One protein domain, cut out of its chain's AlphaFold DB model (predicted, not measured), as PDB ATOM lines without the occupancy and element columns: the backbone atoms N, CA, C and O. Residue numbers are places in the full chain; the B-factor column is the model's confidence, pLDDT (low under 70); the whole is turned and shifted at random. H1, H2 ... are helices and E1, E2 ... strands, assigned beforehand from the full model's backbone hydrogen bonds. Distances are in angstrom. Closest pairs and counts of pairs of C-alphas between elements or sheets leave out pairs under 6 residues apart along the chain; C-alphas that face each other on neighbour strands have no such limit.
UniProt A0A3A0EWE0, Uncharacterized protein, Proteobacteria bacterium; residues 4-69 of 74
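What this domain is: This is residues 4 to 69 of the 74 residues of an uncharacterized protein of Proteobacteria bacterium (UniProt A0A3A0EWE0). A small hairpin, E1 and E2, has the helix H1 packed loosely near it through residues 58 to 66; a second hairpin, E3 and E4, makes one end of the elongated model, and a long loop leads to it, its residues 25 to 30 sticking out at the other end. The 66 printed residues hold, in order, E1, E2, E3, E4 and H1; both two-stranded sheets are antiparallel and the class is mixed. The whole is only just loose, close to compact, with a radius of gyration of the C-alphas of 13.3 A and spans of 44 by 25 by 19 A.

Where its parts are: E1 is residues 4 to 7, 10.0 A, from C-alpha 4 at (142.799, 145.502, 221.083); E2 is 18 to 22, 12.0 A. E3 is 40 to 43, 9.0 A; E4 is 46 to 49, 10.5 A. H1 is 52 to 68, 24.4 A, ending at C-alpha 68 (142.338, 160.505, 223.109).

How they stand to each other: In hairpin E1 and E2, N 5 and O 20 are 2.8 A apart, within hydrogen-bond range. The closest C-alphas of E1 and H1, Tyr 6 and Ile 62, are 6.6 A apart; E2 and H1 are near each other, with 5 pairs of C-alphas within 10 A. In hairpin E3 and E4, N 41 and O 48 are 2.9 A apart, within hydrogen-bond range. E3 and H1 are apart. In H1 every O i to N i+4 pair is within hydrogen-bond range.

The domain as a whole: The farthest C-alphas, Ser 27 and Ala 45, are 45.1 A apart. The printed part has no cut; the link from E2 to E3 is long. Residues 27 and 37 to 39 have pLDDT under 70.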
ATOM      1  N   ARG A   4     143.716 144.506 221.639       82.69
ATOM      2  CA  ARG A   4     142.799 145.502 221.083       82.69
ATOM      3  C   ARG A   4     143.188 145.772 219.638       82.69
ATOM      4  O   ARG A   4     144.321 146.169 219.371       82.69
ATOM      5  N   ARG A   5     142.262 145.535 218.714       86.81
ATOM      6  CA  ARG A   5     142.443 145.795 217.287       86.81
ATOM      7  C   ARG A   5     141.774 147.116 216.934       86.81
ATOM      8  O   ARG A   5     140.618 147.329 217.280       86.81
ATOM      9  N   TYR A   6     142.502 147.962 216.215       89.19
ATOM     10  CA  TYR A   6     141.982 149.191 215.629       89.19
ATOM     11  C   TYR A   6     141.811 149.000 214.127       89.19
ATOM     12  O   TYR A   6     142.710 148.474 213.465       89.19
ATOM     13  N   LYS A   7     140.670 149.429 213.588       90.12
ATOM     14  CA  LYS A   7     140.372 149.357 212.156       90.12
ATOM     15  C   LYS A   7     139.913 150.716 211.639       90.12
ATOM     16  O   LYS A   7     139.136 151.403 212.292       90.12
ATOM     17  N   THR A   8     140.396 151.080 210.457       91.19
ATOM     18  CA  THR A   8     139.992 152.281 209.719       91.19
ATOM     19  C   THR A   8     140.122 152.026 208.220       91.19
ATOM     20  O   THR A   8     140.943 151.206 207.798       91.19
ATOM     21  N   SER A   9     139.316 152.718 207.425       88.44
ATOM     22  CA  SER A   9     139.332 152.703 205.964       88.44
ATOM     23  C   SER A   9     139.932 153.996 205.407       88.44
ATOM     24  O   SER A   9     140.164 154.988 206.111       88.44
ATOM     25  N   VAL A  10     140.216 154.008 204.108       85.50
ATOM     26  CA  VAL A  10     140.575 155.249 203.413       85.50
ATOM     27  C   VAL A  10     139.353 156.168 203.366       85.50
ATOM     28  O   VAL A  10     138.278 155.729 202.976       85.50
ATOM     29  N   GLY A  11     139.532 157.435 203.745       83.25
ATOM     30  CA  GLY A  11     138.468 158.447 203.760       83.25
ATOM     31  C   GLY A  11     137.734 158.596 205.096       83.25
ATOM     32  O   GLY A  11     137.075 159.611 205.295       83.25
ATOM     33  N   ASP A  12     137.898 157.646 206.019       87.25
ATOM     34  CA  ASP A  12     137.326 157.720 207.370       87.25
ATOM     35  C   ASP A  12     137.888 158.916 208.168       87.25
ATOM     36  O   ASP A  12     139.049 159.310 208.018       87.25
ATOM     37  N   SER A  13     137.092 159.466 209.075       88.94
ATOM     38  CA  SER A  13     137.543 160.468 210.043       88.94
ATOM     39  C   SER A  13     138.116 159.819 211.312       88.94
ATOM     40  O   SER A  13     137.980 158.616 211.537       88.94
ATOM     41  N   ASP A  14     138.739 160.613 212.187       82.44
ATOM     42  CA  ASP A  14     139.244 160.159 213.496       82.44
ATOM     43  C   ASP A  14     138.146 159.501 214.360       82.44
ATOM     44  O   ASP A  14     138.428 158.609 215.164       82.44
ATOM     45  N   GLY A  15     136.888 159.923 214.192       84.25
ATOM     46  CA  GLY A  15     135.738 159.376 214.917       84.25
ATOM     47  C   GLY A  15     135.320 157.978 214.455       84.25
ATOM     48  O   GLY A  15     134.703 157.249 215.230       84.25
ATOM     49  N   ASP A  16     135.710 157.593 213.240       88.06
ATOM     50  CA  ASP A  16     135.267 156.364 212.578       88.06
ATOM     51  C   ASP A  16     136.202 155.172 212.852       88.06
ATOM     52  O   ASP A  16     135.952 154.059 212.394       88.06
ATOM     53  N   VAL A  17     137.282 155.376 213.619       89.44
ATOM     54  CA  VAL A  17     138.167 154.283 214.043       89.44
ATOM     55  C   VAL A  17     137.397 153.318 214.948       89.44
ATOM     56  O   VAL A  17     136.977 153.677 216.055       89.44
ATOM     57  N   VAL A  18     137.265 152.071 214.492       89.31
ATOM     58  CA  VAL A  18     136.566 150.994 215.204       89.31
ATOM     59  C   VAL A  18     137.542 150.231 216.099       89.31
ATOM     60  O   VAL A  18     138.642 149.874 215.673       89.31
ATOM     61  N   GLU A  19     137.116 149.965 217.334       86.69
ATOM     62  CA  GLU A  19     137.822 149.131 218.311       86.69
ATOM     63  C   GLU A  19     137.176 147.746 218.398       86.69
ATOM     64  O   GLU A  19     135.975 147.618 218.630       86.69
ATOM     65  N   GLU A  20     137.985 146.702 218.250       86.62
ATOM     66  CA  GLU A  20     137.548 145.307 218.307       86.62
ATOM     67  C   GLU A  20     138.452 144.487 219.235       86.62
ATOM     68  O   GLU A  20     139.613 144.827 219.489       86.62
ATOM     69  N   VAL A  21     137.932 143.357 219.715       84.25
ATOM     70  CA  VAL A  21     138.740 142.360 220.425       84.25
ATOM     71  C   VAL A  21     139.556 141.570 219.405       84.25
ATOM     72  O   VAL A  21     139.010 140.947 218.494       84.25
ATOM     73  N   GLY A  22     140.876 141.595 219.553       76.94
ATOM     74  CA  GLY A  22     141.798 140.805 218.749       76.94
ATOM     75  C   GLY A  22     142.157 139.465 219.399       76.94
ATOM     76  O   GLY A  22     141.825 139.176 220.552       76.94
ATOM     77  N   ALA A  23     142.859 138.628 218.633       80.06
ATOM     78  CA  ALA A  23     143.391 137.361 219.123       80.06
ATOM     79  C   ALA A  23     144.526 137.600 220.127       80.06
ATOM     80  O   ALA A  23     145.248 138.590 220.025       80.06
ATOM     81  N   ALA A  24     144.702 136.692 221.085       76.38
ATOM     82  CA  ALA A  24     145.858 136.743 221.971       76.38
ATOM     83  C   ALA A  24     147.149 136.631 221.141       76.38
ATOM     84  O   ALA A  24     147.312 135.672 220.388       76.38
ATOM     85  N   THR A  25     148.044 137.601 221.286       70.31
ATOM     86  CA  THR A  25     149.401 137.550 220.735       70.31
ATOM     87  C   THR A  25     150.380 137.142 221.836       70.31
ATOM     88  O   THR A  25     150.043 137.154 223.025       70.31
ATOM     89  N   ASN A  26     151.591 136.740 221.447       71.69
ATOM     90  CA  ASN A  26     152.676 136.531 222.407       71.69
ATOM     91  C   ASN A  26     152.945 137.843 223.168       71.69
ATOM     92  O   ASN A  26     152.755 138.924 222.607       71.69
ATOM     93  N   SER A  27     153.353 137.760 224.443       67.56
ATOM     94  CA  SER A  27     153.669 138.977 225.201       67.56
ATOM     95  C   SER A  27     154.779 139.760 224.492       67.56
ATOM     96  O   SER A  27     155.685 139.166 223.912       67.56
ATOM     97  N   ASP A  28     154.678 141.089 224.536       72.69
ATOM     98  CA  ASP A  28     155.687 142.053 224.067       72.69
ATOM     99  C   ASP A  28     155.753 142.337 222.551       72.69
ATOM    100  O   ASP A  28     156.684 143.007 222.098       72.69
ATOM    101  N   THR A  29     154.760 141.924 221.750       76.19
ATOM    102  CA  THR A  29     154.678 142.300 220.323       76.19
ATOM    103  C   THR A  29     153.601 143.351 220.031       76.19
ATOM    104  O   THR A  29     152.480 143.286 220.536       76.19
ATOM    105  N   ILE A  30     153.936 144.323 219.172       78.81
ATOM    106  CA  ILE A  30     152.979 145.241 218.534       78.81
ATOM    107  C   ILE A  30     152.883 144.844 217.062       78.81
ATOM    108  O   ILE A  30     153.886 144.854 216.350       78.81
ATOM    109  N   GLU A  31     151.681 144.507 216.605       83.50
ATOM    110  CA  GLU A  31     151.435 144.041 215.241       83.50
ATOM    111  C   GLU A  31     150.598 145.057 214.458       83.50
ATOM    112  O   GLU A  31     149.612 145.596 214.960       83.50
ATOM    113  N   LEU A  32     150.984 145.299 213.203       85.56
ATOM    114  CA  LEU A  32     150.234 146.099 212.237       85.56
ATOM    115  C   LEU A  32     149.923 145.229 211.021       85.56
ATOM    116  O   LEU A  32     150.826 144.675 210.396       85.56
ATOM    117  N   THR A  33     148.649 145.156 210.648       85.94
ATOM    118  CA  THR A  33     148.211 144.521 209.403       85.94
ATOM    119  C   THR A  33     147.632 145.577 208.476       85.94
ATOM    120  O   THR A  33     146.721 146.306 208.857       85.94
ATOM    121  N   VAL A  34     148.151 145.641 207.249       83.69
ATOM    122  CA  VAL A  34     147.629 146.502 206.184       83.69
ATOM    123  C   VAL A  34     147.235 145.608 205.020       83.69
ATOM    124  O   VAL A  34     148.094 144.972 204.411       83.69
ATOM    125  N   ASP A  35     145.943 145.546 204.715       83.50
ATOM    126  CA  ASP A  35     145.469 144.822 203.539       83.50
ATOM    127  C   ASP A  35     145.666 145.690 202.290       83.50
ATOM    128  O   ASP A  35     144.968 146.681 202.089       83.50
ATOM    129  N   LEU A  36     146.645 145.334 201.461       77.75
ATOM    130  CA  LEU A  36     146.950 146.036 200.209       77.75
ATOM    131  C   LEU A  36     146.308 145.381 198.980       77.75
ATOM    132  O   LEU A  36     146.341 145.964 197.898       77.75
ATOM    133  N   ALA A  37     145.777 144.165 199.120       69.31
ATOM    134  CA  ALA A  37     145.290 143.372 197.996       69.31
ATOM    135  C   ALA A  37     143.788 143.563 197.775       69.31
ATOM    136  O   ALA A  37     143.338 143.610 196.632       69.31
ATOM    137  N   THR A  38     143.017 143.677 198.858       66.94
ATOM    138  CA  THR A  38     141.556 143.814 198.787       66.94
ATOM    139  C   THR A  38     141.086 145.245 199.007       66.94
ATOM    140  O   THR A  38     139.989 145.600 198.575       66.94
ATOM    141  N   THR A  39     141.916 146.089 199.626       67.69
ATOM    142  CA  THR A  39     141.551 147.483 199.860       67.69
ATOM    143  C   THR A  39     141.656 148.261 198.558       67.69
ATOM    144  O   THR A  39     142.734 148.672 198.121       67.69
ATOM    145  N   GLN A  40     140.502 148.450 197.930       76.69
ATOM    146  CA  GLN A  40     140.344 149.326 196.788       76.69
ATOM    147  C   GLN A  40     139.630 150.598 197.218       76.69
ATOM    148  O   GLN A  40     138.553 150.560 197.810       76.69
ATOM    149  N   VAL A  41     140.247 151.733 196.909       81.38
ATOM    150  CA  VAL A  41     139.609 153.037 197.053       81.38
ATOM    151  C   VAL A  41     138.796 153.265 195.791       81.38
ATOM    152  O   VAL A  41     139.348 153.262 194.687       81.38
ATOM    153  N   VAL A  42     137.483 153.416 195.953       79.56
ATOM    154  CA  VAL A  42     136.596 153.787 194.849       79.56
ATOM    155  C   VAL A  42     136.817 155.265 194.556       79.56
ATOM    156  O   VAL A  42     136.576 156.117 195.408       79.56
ATOM    157  N   GLU A  43     137.288 155.566 193.352       76.88
ATOM    158  CA  GLU A  43     137.565 156.925 192.899       76.88
ATOM    159  C   GLU A  43     136.836 157.158 191.571       76.88
ATOM    160  O   GLU A  43     137.257 156.718 190.497       76.88
ATOM    161  N   GLY A  44     135.670 157.806 191.656       78.56
ATOM    162  CA  GLY A  44     134.786 158.007 190.511       78.56
ATOM    163  C   GLY A  44     134.255 156.685 189.947       78.56
ATOM    164  O   GLY A  44     133.611 155.918 190.657       78.56
ATOM    165  N   ALA A  45     134.506 156.431 188.659       77.50
ATOM    166  CA  ALA A  45     134.093 155.202 187.972       77.50
ATOM    167  C   ALA A  45     135.126 154.060 188.072       77.50
ATOM    168  O   ALA A  45     134.929 153.005 187.471       77.50
ATOM    169  N   GLY A  46     136.241 154.279 188.775       79.12
ATOM    170  CA  GLY A  46     137.344 153.331 188.883       79.12
ATOM    171  C   GLY A  46     137.651 152.927 190.320       79.12
ATOM    172  O   GLY A  46     137.140 153.488 191.289       79.12
ATOM    173  N   ALA A  47     138.532 151.942 190.436       84.38
ATOM    174  CA  ALA A  47     139.079 151.479 191.695       84.38
ATOM    175  C   ALA A  47     140.604 151.497 191.603       84.38
ATOM    176  O   ALA A  47     141.177 151.066 190.599       84.38
ATOM    177  N   ARG A  48     141.263 151.989 192.651       87.31
ATOM    178  CA  ARG A  48     142.725 151.951 192.766       87.31
ATOM    179  C   ARG A  48     143.157 151.323 194.078       87.31
ATOM    180  O   ARG A  48     142.401 151.292 195.046       87.31
ATOM    181  N   GLY A  49     144.401 150.860 194.113       86.44
ATOM    182  CA  GLY A  49     145.024 150.427 195.356       86.44
ATOM    183  C   GLY A  49     145.201 151.584 196.342       86.44
ATOM    184  O   GLY A  49     145.275 152.760 195.961       86.44
ATOM    185  N   VAL A  50     145.296 151.226 197.618       88.81
ATOM    186  CA  VAL A  50     145.662 152.163 198.680       88.81
ATOM    187  C   VAL A  50     147.097 152.639 198.478       88.81
ATOM    188  O   VAL A  50     148.020 151.853 198.259       88.81
ATOM    189  N   THR A  51     147.295 153.947 198.576       89.75
ATOM    190  CA  THR A  51     148.615 154.568 198.524       89.75
ATOM    191  C   THR A  51     149.281 154.552 199.896       89.75
ATOM    192  O   THR A  51     148.628 154.553 200.939       89.75
ATOM    193  N   ARG A  52     150.616 154.628 199.928       91.38
ATOM    194  CA  ARG A  52     151.362 154.746 201.193       91.38
ATOM    195  C   ARG A  52     150.902 155.945 202.036       91.38
ATOM    196  O   ARG A  52     150.840 155.824 203.254       91.38
ATOM    197  N   ALA A  53     150.590 157.079 201.406       91.25
ATOM    198  CA  ALA A  53     150.144 158.281 202.108       91.25
ATOM    199  C   ALA A  53     148.827 158.046 202.868       91.25
ATOM    200  O   ALA A  53     148.689 158.476 204.008       91.25
ATOM    201  N   GLU A  54     147.897 157.299 202.277       90.88
ATOM    202  CA  GLU A  54     146.618 156.962 202.910       90.88
ATOM    203  C   GLU A  54     146.778 155.967 204.060       90.88
ATOM    204  O   GLU A  54     146.093 156.097 205.075       90.88
ATOM    205  N   VAL A  55     147.714 155.015 203.942       90.75
ATOM    206  CA  VAL A  55     148.078 154.130 205.062       90.75
ATOM    207  C   VAL A  55     148.608 154.956 206.231       90.75
ATOM    208  O   VAL A  55     148.135 154.787 207.351       90.75
ATOM    209  N   LEU A  56     149.546 155.878 205.981       93.69
ATOM    210  CA  LEU A  56     150.104 156.747 207.023       93.69
ATOM    211  C   LEU A  56     149.021 157.619 207.672       93.69
ATOM    212  O   LEU A  56     148.937 157.662 208.894       93.69
ATOM    213  N   ALA A  57     148.126 158.205 206.875       92.88
ATOM    214  CA  ALA A  57     146.989 158.957 207.400       92.88
ATOM    215  C   ALA A  57     146.037 158.079 208.239       92.88
ATOM    216  O   ALA A  57     145.454 158.542 209.213       92.88
ATOM    217  N   GLY A  58     145.854 156.803 207.884       92.25
ATOM    218  CA  GLY A  58     145.132 155.829 208.716       92.25
ATOM    219  C   GLY A  58     145.821 155.547 210.048       92.25
ATOM    220  O   GLY A  58     145.163 155.503 211.085       92.25
ATOM    221  N   LEU A  59     147.145 155.410 210.039       92.81
ATOM    222  CA  LEU A  59     147.928 155.211 211.258       92.81
ATOM    223  C   LEU A  59     147.871 156.428 212.184       92.81
ATOM    224  O   LEU A  59     147.740 156.246 213.393       92.81
ATOM    225  N   ASP A  60     147.904 157.644 211.640       94.19
ATOM    226  CA  ASP A  60     147.753 158.870 212.431       94.19
ATOM    227  C   ASP A  60     146.372 158.945 213.098       94.19
ATOM    228  O   ASP A  60     146.275 159.263 214.284       94.19
ATOM    229  N   ARG A  61     145.308 158.545 212.390       92.94
ATOM    230  CA  ARG A  61     143.951 158.447 212.953       92.94
ATOM    231  C   ARG A  61     143.873 157.442 214.100       92.94
ATOM    232  O   ARG A  61     143.363 157.759 215.174       92.94
ATOM    233  N   ILE A  62     144.432 156.245 213.909       91.69
ATOM    234  CA  ILE A  62     144.511 155.224 214.968       91.69
ATOM    235  C   ILE A  62     145.309 155.758 216.161       91.69
ATOM    236  O   ILE A  62     144.880 155.618 217.305       91.69
ATOM    237  N   ARG A  63     146.443 156.414 215.916       91.50
ATOM    238  CA  ARG A  63     147.259 157.026 216.966       91.50
ATOM    239  C   ARG A  63     146.465 158.065 217.760       91.50
ATOM    240  O   ARG A  63     146.503 158.031 218.987       91.50
ATOM    241  N   ASN A  64     145.732 158.952 217.089       90.81
ATOM    242  CA  ASN A  64     144.890 159.953 217.745       90.81
ATOM    243  C   ASN A  64     143.802 159.294 218.599       90.81
ATOM    244  O   ASN A  64     143.596 159.702 219.742       90.81
ATOM    245  N   LYS A  65     143.165 158.231 218.089       88.12
ATOM    246  CA  LYS A  65     142.180 157.440 218.839       88.12
ATOM    247  C   LYS A  65     142.778 156.835 220.109       88.12
ATOM    248  O   LYS A  65     142.156 156.908 221.161       88.12
ATOM    249  N   ILE A  66     143.988 156.286 220.023       87.81
ATOM    250  CA  ILE A  66     144.711 155.714 221.169       87.81
ATOM    251  C   ILE A  66     145.034 156.787 222.214       87.81
ATOM    252  O   ILE A  66     144.854 156.546 223.403       87.81
ATOM    253  N   ILE A  67     145.505 157.960 221.780       88.44
ATOM    254  CA  ILE A  67     145.878 159.068 222.673       88.44
ATOM    255  C   ILE A  67     144.648 159.679 223.353       88.44
ATOM    256  O   ILE A  67     144.700 160.001 224.538       88.44
ATOM    257  N   GLY A  68     143.562 159.881 222.603       84.88
ATOM    258  CA  GLY A  68     142.338 160.505 223.109       84.88
ATOM    259  C   GLY A  68     141.402 159.542 223.843       84.88
ATOM    260  O   GLY A  68     140.554 159.981 224.618       84.88
ATOM    261  N   GLY A  69     141.527 158.239 223.589       75.62
ATOM    262  CA  GLY A  69     140.730 157.197 224.222       75.62
ATOM    263  C   GLY A  69     141.210 156.863 225.632       75.62
ATOM    264  O   GLY A  69     142.377 157.031 225.980       75.62
TER     265      GLY A  69